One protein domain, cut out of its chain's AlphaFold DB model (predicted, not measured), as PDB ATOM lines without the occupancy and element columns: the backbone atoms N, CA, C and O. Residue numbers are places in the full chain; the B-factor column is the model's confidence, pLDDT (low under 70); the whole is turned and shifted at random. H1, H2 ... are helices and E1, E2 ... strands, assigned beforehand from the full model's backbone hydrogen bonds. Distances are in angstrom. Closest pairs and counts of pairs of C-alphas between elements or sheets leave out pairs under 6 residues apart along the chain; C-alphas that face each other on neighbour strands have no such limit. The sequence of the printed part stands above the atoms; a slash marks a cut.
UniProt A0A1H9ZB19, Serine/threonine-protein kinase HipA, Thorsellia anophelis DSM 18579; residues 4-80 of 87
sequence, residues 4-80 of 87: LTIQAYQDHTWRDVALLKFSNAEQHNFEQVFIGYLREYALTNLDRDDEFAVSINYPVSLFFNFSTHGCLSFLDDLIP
ATOM      1  N   LEU A   4      76.167 -52.903  78.617       90.81
ATOM      2  CA  LEU A   4      75.841 -54.163  79.281       90.81
ATOM      3  C   LEU A   4      75.052 -53.877  80.553       90.81
ATOM      4  O   LEU A   4      75.388 -52.963  81.307       90.81
ATOM      5  N   THR A   5      74.017 -54.670  80.802       94.00
ATOM      6  CA  THR A   5      73.269 -54.618  82.058       94.00
ATOM      7  C   THR A   5      73.930 -55.538  83.071       94.00
ATOM      8  O   THR A   5      74.113 -56.725  82.808       94.00
ATOM      9  N   ILE A   6      74.260 -55.001  84.242       92.88
ATOM     10  CA  ILE A   6      74.600 -55.808  85.411       92.88
ATOM     11  C   ILE A   6      73.299 -56.198  86.089       92.88
ATOM     12  O   ILE A   6      72.519 -55.334  86.501       92.88
ATOM     13  N   GLN A   7      73.099 -57.502  86.218       94.62
ATOM     14  CA  GLN A   7      71.991 -58.073  86.961       94.62
ATOM     15  C   GLN A   7      72.513 -58.718  88.242       94.62
ATOM     16  O   GLN A   7      73.544 -59.390  88.227       94.62
ATOM     17  N   ALA A   8      71.780 -58.540  89.336       92.75
ATOM     18  CA  ALA A   8      72.020 -59.247  90.585       92.75
ATOM     19  C   ALA A   8      70.869 -60.215  90.854       92.75
ATOM     20  O   ALA A   8      69.705 -59.913  90.580       92.75
ATOM     21  N   TYR A   9      71.204 -61.379  91.402       93.69
ATOM     22  CA  TYR A   9      70.213 -62.322  91.895       93.69
ATOM     23  C   TYR A   9      69.983 -62.069  93.386       93.69
ATOM     24  O   TYR A   9      70.820 -62.411  94.218       93.69
ATOM     25  N   GLN A  10      68.856 -61.439  93.710       90.81
ATOM     26  CA  GLN A  10      68.469 -61.009  95.057       90.81
ATOM     27  C   GLN A  10      67.012 -61.413  95.305       90.81
ATOM     28  O   GLN A  10      66.177 -61.343  94.399       90.81
ATOM     29  N   ASP A  11      66.691 -61.856  96.521       92.00
ATOM     30  CA  ASP A  11      65.338 -62.289  96.911       92.00
ATOM     31  C   ASP A  11      64.707 -63.302  95.934       92.00
ATOM     32  O   ASP A  11      63.551 -63.178  95.534       92.00
ATOM     33  N   HIS A  12      65.490 -64.289  95.492       94.56
ATOM     34  CA  HIS A  12      65.082 -65.296  94.503       94.56
ATOM     35  C   HIS A  12      64.689 -64.750  93.116       94.56
ATOM     36  O   HIS A  12      64.082 -65.465  92.315       94.56
ATOM     37  N   THR A  13      65.069 -63.512  92.796       96.12
ATOM     38  CA  THR A  13      64.743 -62.846  91.531       96.12
ATOM     39  C   THR A  13      65.976 -62.215  90.893       96.12
ATOM     40  O   THR A  13      66.827 -61.658  91.582       96.12
ATOM     41  N   TRP A  14      66.069 -62.280  89.564       96.31
ATOM     42  CA  TRP A  14      67.028 -61.463  88.822       96.31
ATOM     43  C   TRP A  14      66.504 -60.037  88.733       96.31
ATOM     44  O   TRP A  14      65.347 -59.822  88.366       96.31
ATOM     45  N   ARG A  15      67.352 -59.073  89.076       95.25
ATOM     46  CA  ARG A  15      67.040 -57.648  89.004       95.25
ATOM     47  C   ARG A  15      68.129 -56.934  88.232       95.25
ATOM     48  O   ARG A  15      69.310 -57.188  88.458       95.25
ATOM     49  N   ASP A  16      67.729 -56.019  87.362       96.00
ATOM     50  CA  ASP A  16      68.661 -55.120  86.695       96.00
ATOM     51  C   ASP A  16      69.114 -54.058  87.703       96.00
ATOM     52  O   ASP A  16      68.288 -53.374  88.312       96.00
ATOM     53  N   VAL A  17      70.426 -53.932  87.893       95.38
ATOM     54  CA  VAL A  17      71.020 -53.099  88.949       95.38
ATOM     55  C   VAL A  17      71.717 -51.881  88.366       95.38
ATOM     56  O   VAL A  17      71.482 -50.753  88.800       95.38
ATOM     57  N   ALA A  18      72.575 -52.091  87.372       93.56
ATOM     58  CA  ALA A  18      73.436 -51.053  86.823       93.56
ATOM     59  C   ALA A  18      73.687 -51.256  85.329       93.56
ATOM     60  O   ALA A  18      73.483 -52.338  84.781       93.56
ATOM     61  N   LEU A  19      74.159 -50.199  84.675       92.81
ATOM     62  CA  LEU A  19      74.613 -50.220  83.293       92.81
ATOM     63  C   LEU A  19      76.117 -49.986  83.239       92.81
ATOM     64  O   LEU A  19      76.621 -49.020  83.814       92.81
ATOM     65  N   LEU A  20      76.797 -50.836  82.480       89.62
ATOM     66  CA  LEU A  20      78.167 -50.649  82.031       89.62
ATOM     67  C   LEU A  20      78.159 -50.007  80.651       89.62
ATOM     68  O   LEU A  20      77.451 -50.470  79.754       89.62
ATOM     69  N   LYS A  21      78.959 -48.959  80.476       87.25
ATOM     70  CA  LYS A  21      79.136 -48.258  79.202       87.25
ATOM     71  C   LYS A  21      80.608 -48.194  78.840       87.25
ATOM     72  O   LYS A  21      81.445 -47.901  79.691       87.25
ATOM     73  N   PHE A  22      80.899 -48.388  77.563       84.50
ATOM     74  CA  PHE A  22      82.253 -48.365  77.020       84.50
ATOM     75  C   PHE A  22      82.390 -47.174  76.070       84.50
ATOM     76  O   PHE A  22      81.619 -47.056  75.115       84.50
ATOM     77  N   SER A  23      83.343 -46.276  76.332       78.75
ATOM     78  CA  SER A  23      83.474 -45.023  75.571       78.75
ATOM     79  C   SER A  23      83.788 -45.234  74.088       78.75
ATOM     80  O   SER A  23      83.230 -44.525  73.255       78.75
ATOM     81  N   ASN A  24      84.622 -46.227  73.756       75.56
ATOM     82  CA  ASN A  24      85.167 -46.447  72.412       75.56
ATOM     83  C   ASN A  24      84.984 -47.894  71.913       75.56
ATOM     84  O   ASN A  24      85.820 -48.411  71.166       75.56
ATOM     85  N   ALA A  25      83.876 -48.548  72.287       71.44
ATOM     86  CA  ALA A  25      83.581 -49.931  71.881       71.44
ATOM     87  C   ALA A  25      83.712 -50.160  70.363       71.44
ATOM     88  O   ALA A  25      84.267 -51.164  69.931       71.44
ATOM     89  N   GLU A  26      83.292 -49.193  69.541       74.31
ATOM     90  CA  GLU A  26      83.315 -49.317  68.072       74.31
ATOM     91  C   GLU A  26      84.733 -49.337  67.480       74.31
ATOM     92  O   GLU A  26      84.944 -49.780  66.355       74.31
ATOM     93  N   GLN A  27      85.725 -48.905  68.257       75.94
ATOM     94  CA  GLN A  27      87.144 -48.946  67.907       75.94
ATOM     95  C   GLN A  27      87.872 -50.104  68.608       75.94
ATOM     96  O   GLN A  27      89.099 -50.139  68.600       75.94
ATOM     97  N   HIS A  28      87.131 -51.040  69.221       67.50
ATOM     98  CA  HIS A  28      87.661 -52.111  70.077       67.50
ATOM     99  C   HIS A  28      88.542 -51.584  71.223       67.50
ATOM    100  O   HIS A  28      89.437 -52.277  71.707       67.50
ATOM    101  N   ASN A  29      88.290 -50.347  71.659       71.19
ATOM    102  CA  ASN A  29      88.984 -49.732  72.775       71.19
ATOM    103  C   ASN A  29      88.040 -49.675  73.984       71.19
ATOM    104  O   ASN A  29      87.072 -48.912  74.021       71.19
ATOM    105  N   PHE A  30      88.354 -50.498  74.983       72.56
ATOM    106  CA  PHE A  30      87.593 -50.648  76.222       72.56
ATOM    107  C   PHE A  30      88.338 -50.069  77.436       72.56
ATOM    108  O   PHE A  30      88.043 -50.435  78.570       72.56
ATOM    109  N   GLU A  31      89.316 -49.181  77.221       72.06
ATOM    110  CA  GLU A  31      90.149 -48.626  78.297       72.06
ATOM    111  C   GLU A  31      89.362 -47.806  79.318       72.06
ATOM    112  O   GLU A  31      89.783 -47.710  80.471       72.06
ATOM    113  N   GLN A  32      88.237 -47.216  78.907       77.56
ATOM    114  CA  GLN A  32      87.384 -46.435  79.788       77.56
ATOM    115  C   GLN A  32      85.997 -47.061  79.872       77.56
ATOM    116  O   GLN A  32      85.201 -47.033  78.924       77.56
ATOM    117  N   VAL A  33      85.729 -47.608  81.053       81.81
ATOM    118  CA  VAL A  33      84.447 -48.193  81.425       81.81
ATOM    119  C   VAL A  33      83.765 -47.260  82.412       81.81
ATOM    120  O   VAL A  33      84.388 -46.763  83.353       81.81
ATOM    121  N   PHE A  34      82.479 -47.024  82.188       85.56
ATOM    122  CA  PHE A  34      81.614 -46.306  83.109       85.56
ATOM    123  C   PHE A  34      80.584 -47.263  83.675       85.56
ATOM    124  O   PHE A  34      79.970 -48.020  82.925       85.56
ATOM    125  N   ILE A  35      80.347 -47.171  84.976       88.44
ATOM    126  CA  ILE A  35      79.239 -47.852  85.636       88.44
ATOM    127  C   ILE A  35      78.327 -46.835  86.301       88.44
ATOM    128  O   ILE A  35      78.802 -45.923  86.976       88.44
ATOM    129  N   GLY A  36      77.023 -47.017  86.119       91.62
ATOM    130  CA  GLY A  36      76.002 -46.255  86.824       91.62
ATOM    131  C   GLY A  36      74.808 -47.137  87.157       91.62
ATOM    132  O   GLY A  36      74.339 -47.896  86.307       91.62
ATOM    133  N   TYR A  37      74.314 -47.036  88.389       94.25
ATOM    134  CA  TYR A  37      73.101 -47.735  88.805       94.25
ATOM    135  C   TYR A  37      71.894 -47.258  87.996       94.25
ATOM    136  O   TYR A  37      71.788 -46.089  87.613       94.25
ATOM    137  N   LEU A  38      70.961 -48.171  87.734       94.69
ATOM    138  CA  LEU A  38      69.679 -47.812  87.146       94.69
ATOM    139  C   LEU A  38      68.924 -46.905  88.111       94.69
ATOM    140  O   LEU A  38      68.868 -47.174  89.308       94.69
ATOM    141  N   ARG A  39      68.314 -45.841  87.585       93.38
ATOM    142  CA  ARG A  39      67.656 -44.812  88.401       93.38
ATOM    143  C   ARG A  39      66.661 -45.405  89.398       93.38
ATOM    144  O   ARG A  39      66.749 -45.102  90.579       93.38
ATOM    145  N   GLU A  40      65.754 -46.256  88.928       93.50
ATOM    146  CA  GLU A  40      64.716 -46.860  89.776       93.50
ATOM    147  C   GLU A  40      65.314 -47.750  90.875       93.50
ATOM    148  O   GLU A  40      64.855 -47.745  92.019       93.50
ATOM    149  N   TYR A  41      66.399 -48.461  90.554       94.75
ATOM    150  CA  TYR A  41      67.136 -49.266  91.523       94.75
ATOM    151  C   TYR A  41      67.823 -48.385  92.573       94.75
ATOM    152  O   TYR A  41      67.700 -48.634  93.772       94.75
ATOM    153  N   ALA A  42      68.503 -47.326  92.126       94.44
ATOM    154  CA  ALA A  42      69.230 -46.402  92.986       94.44
ATOM    155  C   ALA A  42      68.307 -45.606  93.913       94.44
ATOM    156  O   ALA A  42      68.662 -45.384  95.062       94.44
ATOM    157  N   LEU A  43      67.111 -45.217  93.457       94.69
ATOM    158  CA  LEU A  43      66.125 -44.532  94.300       94.69
ATOM    159  C   LEU A  43      65.670 -45.390  95.488       94.69
ATOM    160  O   LEU A  43      65.409 -44.856  96.562       94.69
ATOM    161  N   THR A  44      65.586 -46.708  95.301       94.56
ATOM    162  CA  THR A  44      65.122 -47.638  96.340       94.56
ATOM    163  C   THR A  44      66.241 -48.040  97.307       94.56
ATOM    164  O   THR A  44      65.966 -48.399  98.448       94.56
ATOM    165  N   ASN A  45      67.499 -47.970  96.866       94.06
ATOM    166  CA  ASN A  45      68.657 -48.502  97.591       94.06
ATOM    167  C   ASN A  45      69.758 -47.455  97.804       94.06
ATOM    168  O   ASN A  45      70.922 -47.819  97.926       94.06
ATOM    169  N   LEU A  46      69.406 -46.167  97.796       94.25
ATOM    170  CA  LEU A  46      70.368 -45.067  97.842       94.25
ATOM    171  C   LEU A  46      71.301 -45.187  99.054       94.25
ATOM    172  O   LEU A  46      70.846 -45.468 100.160       94.25
ATOM    173  N   ASP A  47      72.593 -44.961  98.818       90.06
ATOM    174  CA  ASP A  47      73.675 -44.983  99.807       90.06
ATOM    175  C   ASP A  47      73.922 -46.343 100.485       90.06
ATOM    176  O   ASP A  47      74.711 -46.425 101.426       90.06
ATOM    177  N   ARG A  48      73.310 -47.430  99.993       92.69
ATOM    178  CA  ARG A  48      73.654 -48.790 100.431       92.69
ATOM    179  C   ARG A  48      74.981 -49.244  99.827       92.69
ATOM    180  O   ARG A  48      75.242 -49.032  98.641       92.69
ATOM    181  N   ASP A  49      75.793 -49.908 100.639       91.12
ATOM    182  CA  ASP A  49      77.109 -50.469 100.300       91.12
ATOM    183  C   ASP A  49      77.200 -51.986 100.572       91.12
ATOM    184  O   ASP A  49      78.285 -52.571 100.563       91.12
ATOM    185  N   ASP A  50      76.045 -52.615 100.790       92.38
ATOM    186  CA  ASP A  50      75.865 -54.020 101.148       92.38
ATOM    187  C   ASP A  50      75.480 -54.876  99.926       92.38
ATOM    188  O   ASP A  50      75.954 -54.632  98.815       92.38
ATOM    189  N   GLU A  51      74.630 -55.895 100.096       90.19
ATOM    190  CA  GLU A  51      74.216 -56.804  99.027       90.19
ATOM    191  C   GLU A  51      73.563 -56.111  97.821       90.19
ATOM    192  O   GLU A  51      73.465 -56.735  96.765       90.19
ATOM    193  N   PHE A  52      73.137 -54.849  97.957       93.06
ATOM    194  CA  PHE A  52      72.547 -54.040  96.887       93.06
ATOM    195  C   PHE A  52      73.579 -53.289  96.040       93.06
ATOM    196  O   PHE A  52      73.273 -52.865  94.922       93.06
ATOM    197  N   ALA A  53      74.803 -53.138  96.540       93.12
ATOM    198  CA  ALA A  53      75.890 -52.546  95.784       93.12
ATOM    199  C   ALA A  53      76.618 -53.607  94.944       93.12
ATOM    200  O   ALA A  53      76.785 -54.756  95.345       93.12
ATOM    201  N   VAL A  54      77.129 -53.212  93.776       91.31
ATOM    202  CA  VAL A  54      78.004 -54.064  92.949       91.31
ATOM    203  C   VAL A  54      79.333 -54.370  93.648       91.31
ATOM    204  O   VAL A  54      80.016 -55.326  93.295       91.31
ATOM    205  N   SER A  55      79.715 -53.538  94.620       89.88
ATOM    206  CA  SER A  55      80.877 -53.699  95.486       89.88
ATOM    207  C   SER A  55      80.840 -52.634  96.584       89.88
ATOM    208  O   SER A  55      80.349 -51.529  96.354       89.88
ATOM    209  N   ILE A  56      81.455 -52.917  97.734       88.88
ATOM    210  CA  ILE A  56      81.630 -51.954  98.836       88.88
ATOM    211  C   ILE A  56      82.373 -50.673  98.407       88.88
ATOM    212  O   ILE A  56      82.160 -49.602  98.964       88.88
ATOM    213  N   ASN A  57      83.223 -50.757  97.376       87.50
ATOM    214  CA  ASN A  57      83.949 -49.601  96.834       87.50
ATOM    215  C   ASN A  57      83.100 -48.760  95.863       87.50
ATOM    216  O   ASN A  57      83.546 -47.710  95.401       87.50
ATOM    217  N   TYR A  58      81.901 -49.236  95.529       88.56
ATOM    218  CA  TYR A  58      80.992 -48.658  94.545       88.56
ATOM    219  C   TYR A  58      79.561 -48.630  95.116       88.56
ATOM    220  O   TYR A  58      78.682 -49.303  94.569       88.56
ATOM    221  N   PRO A  59      79.309 -47.886  96.214       91.75
ATOM    222  CA  PRO A  59      77.991 -47.821  96.843       91.75
ATOM    223  C   PRO A  59      76.919 -47.317  95.872       91.75
ATOM    224  O   PRO A  59      77.208 -46.601  94.904       91.75
ATOM    225  N   VAL A  60      75.668 -47.693  96.131       92.81
ATOM    226  CA  VAL A  60      74.526 -47.315  95.297       92.81
ATOM    227  C   VAL A  60      74.358 -45.799  95.298       92.81
ATOM    228  O   VAL A  60      74.104 -45.183  96.330       92.81
ATOM    229  N   SER A  61      74.457 -45.185  94.119       90.44
ATOM    230  CA  SER A  61      74.335 -43.736  93.976       90.44
ATOM    231  C   SER A  61      73.615 -43.318  92.698       90.44
ATOM    232  O   SER A  61      73.643 -44.018  91.687       90.44
ATOM    233  N   LEU A  62      72.984 -42.140  92.742       85.31
ATOM    234  CA  LEU A  62      72.223 -41.550  91.635       85.31
ATOM    235  C   LEU A  62      73.084 -40.768  90.636       85.31
ATOM    236  O   LEU A  62      72.708 -40.661  89.469       85.31
ATOM    237  N   PHE A  63      74.195 -40.178  91.089       68.62
ATOM    238  CA  PHE A  63      74.895 -39.125  90.336       68.62
ATOM    239  C   PHE A  63      76.370 -39.411  90.043       68.62
ATOM    240  O   PHE A  63      77.050 -38.554  89.480       68.62
ATOM    241  N   PHE A  64      76.863 -40.610  90.351       63.25
ATOM    242  CA  PHE A  64      78.245 -40.984  90.063       63.25
ATOM    243  C   PHE A  64      78.310 -42.034  88.962       63.25
ATOM    244  O   PHE A  64      77.783 -43.134  89.100       63.25
ATOM    245  N   ASN A  65      78.997 -41.682  87.874       62.69
ATOM    246  CA  ASN A  65      79.564 -42.674  86.977       62.69
ATOM    247  C   ASN A  65      81.004 -42.889  87.427       62.69
ATOM    248  O   ASN A  65      81.827 -41.981  87.293       62.69
ATOM    249  N   PHE A  66      81.310 -44.056  87.984       65.69
ATOM    250  CA  PHE A  66      82.696 -44.379  88.295       65.69
ATOM    251  C   PHE A  66      83.425 -44.629  86.978       65.69
ATOM    252  O   PHE A  66      83.001 -45.475  86.190       65.69
ATOM    253  N   SER A  67      84.478 -43.855  86.721       64.56
ATOM    254  CA  SER A  67      85.352 -44.046  85.567       64.56
ATOM    255  C   SER A  67      86.674 -44.626  86.040       64.56
ATOM    256  O   SER A  67      87.392 -43.978  86.806       64.56
ATOM    257  N   THR A  68      87.008 -45.818  85.567       66.00
ATOM    258  CA  THR A  68      88.302 -46.453  85.827       66.00
ATOM    259  C   THR A  68      89.067 -46.617  84.523       66.00
ATOM    260  O   THR A  68      88.470 -46.810  83.463       66.00
ATOM    261  N   HIS A  69      90.395 -46.532  84.601       60.06
ATOM    262  CA  HIS A  69      91.259 -47.022  83.533       60.06
ATOM    263  C   HIS A  69      91.366 -48.542  83.680       60.06
ATOM    264  O   HIS A  69      91.891 -49.024  84.682       60.06
ATOM    265  N   GLY A  70      90.844 -49.279  82.702       63.16
ATOM    266  CA  GLY A  70      90.727 -50.737  82.753       63.16
ATOM    267  C   GLY A  70      89.396 -51.234  83.329       63.16
ATOM    268  O   GLY A  70      88.436 -50.477  83.490       63.16
ATOM    269  N   CYS A  71      89.339 -52.538  83.598       62.03
ATOM    270  CA  CYS A  71      88.155 -53.201  84.136       62.03
ATOM    271  C   CYS A  71      87.860 -52.699  85.560       62.03
ATOM    272  O   CYS A  71      88.773 -52.374  86.321       62.03
ATOM    273  N   LEU A  72      86.579 -52.611  85.924       77.69
ATOM    274  CA  LEU A  72      86.193 -52.293  87.298       77.69
ATOM    275  C   LEU A  72      86.723 -53.414  88.191       77.69
ATOM    276  O   LEU A  72      86.458 -54.581  87.918       77.69
ATOM    277  N   SER A  73      87.458 -53.074  89.251       81.69
ATOM    278  CA  SER A  73      88.183 -54.058  90.070       81.69
ATOM    279  C   SER A  73      87.303 -55.218  90.553       81.69
ATOM    280  O   SER A  73      87.741 -56.360  90.554       81.69
ATOM    281  N   PHE A  74      86.032 -54.951  90.873       86.12
ATOM    282  CA  PHE A  74      85.100 -55.999  91.293       86.12
ATOM    283  C   PHE A  74      84.765 -57.000  90.174       86.12
ATOM    284  O   PHE A  74      84.507 -58.162  90.459       86.12
ATOM    285  N   LEU A  75      84.756 -56.577  88.906       85.44
ATOM    286  CA  LEU A  75      84.565 -57.483  87.772       85.44
ATOM    287  C   LEU A  75      85.816 -58.335  87.554       85.44
ATOM    288  O   LEU A  75      85.689 -59.520  87.266       85.44
ATOM    289  N   ASP A  76      87.008 -57.759  87.730       84.12
ATOM    290  CA  ASP A  76      88.257 -58.525  87.682       84.12
ATOM    291  C   ASP A  76      88.315 -59.595  88.784       84.12
ATOM    292  O   ASP A  76      88.787 -60.700  88.524       84.12
ATOM    293  N   ASP A  77      87.764 -59.315  89.970       86.38
ATOM    294  CA  ASP A  77      87.666 -60.282  91.072       86.38
ATOM    295  C   ASP A  77      86.693 -61.445  90.778       86.38
ATOM    296  O   ASP A  77      86.846 -62.536  91.334       86.38
ATOM    297  N   LEU A  78      85.700 -61.241  89.901       85.81
ATOM    298  CA  LEU A  78      84.737 -62.278  89.492       85.81
ATOM    299  C   LEU A  78      85.279 -63.199  88.390       85.81
ATOM    300  O   LEU A  78      84.791 -64.319  88.217       85.81
ATOM    301  N   ILE A  79      86.256 -62.730  87.616       85.19
ATOM    302  CA  ILE A  79      86.810 -63.470  86.481       85.19
ATOM    303  C   ILE A  79      87.884 -64.453  86.985       85.19
ATOM    304  O   ILE A  79      88.674 -64.121  87.871       85.19
ATOM    305  N   PRO A  80      87.978 -65.673  86.420       83.25
ATOM    306  CA  PRO A  80      89.052 -66.602  86.755       83.25
ATOM    307  C   PRO A  80      90.443 -65.988  86.547       83.25
ATOM    308  O   PRO A  80      90.730 -65.384  85.513       83.25
TER     309      PRO A  80
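This is residues 4 to 80 of the 87 residues of the protein "Serine/threonine-protein kinase HipA" of Thorsellia anophelis DSM 18579 (UniProt A0A1H9ZB19). A curled four-strand sheet, like part of a barrel, has the small helix H1 beside its strands and H2 off the sheet; unnamed residues 45 to 65 link H1 to E4. The 77 printed residues run E1 E2 E3 H1 E4 H2, mixed in class; the antiparallel sheet has the order E1 E2 E3 E4. The whole is compact, radius of gyration of the C-alphas 12.6 A, spanning 37 by 30 by 20 A.

E1, residues 4 to 10, begins at C-alpha 4 (75.841, -54.163, 79.281). E2 is 13 to 24, 32.4 A long; E3, 29 to 37, 22.7 A, bends by 57 degrees at residue 32. H1 is 39 to 44, E4 66 to 69, and H2 73 to 78, ending at C-alpha 78 (84.737, -62.278, 89.492).

E1, E2 and E3 form a meander, each strand the antiparallel neighbour of the one before: N 6 and O 18 are 2.8 A apart, N 21 and O 34 2.8 A. E4 pairs with E3, N 66 and O 35 3.3 A. H1 is on the sheet, over none of its strands; the C-alphas of Val 17 and Tyr 41, closest of E2 and H1, are 6.0 A apart. H2 is not on it. Every O i to N i+4 pair is within hydrogen-bond range in H2, 1 of 2 in H1.

The printed part has no cut; H1 to E4 is the long link. Residue 28 and residues 63 to 71 have pLDDT under 70.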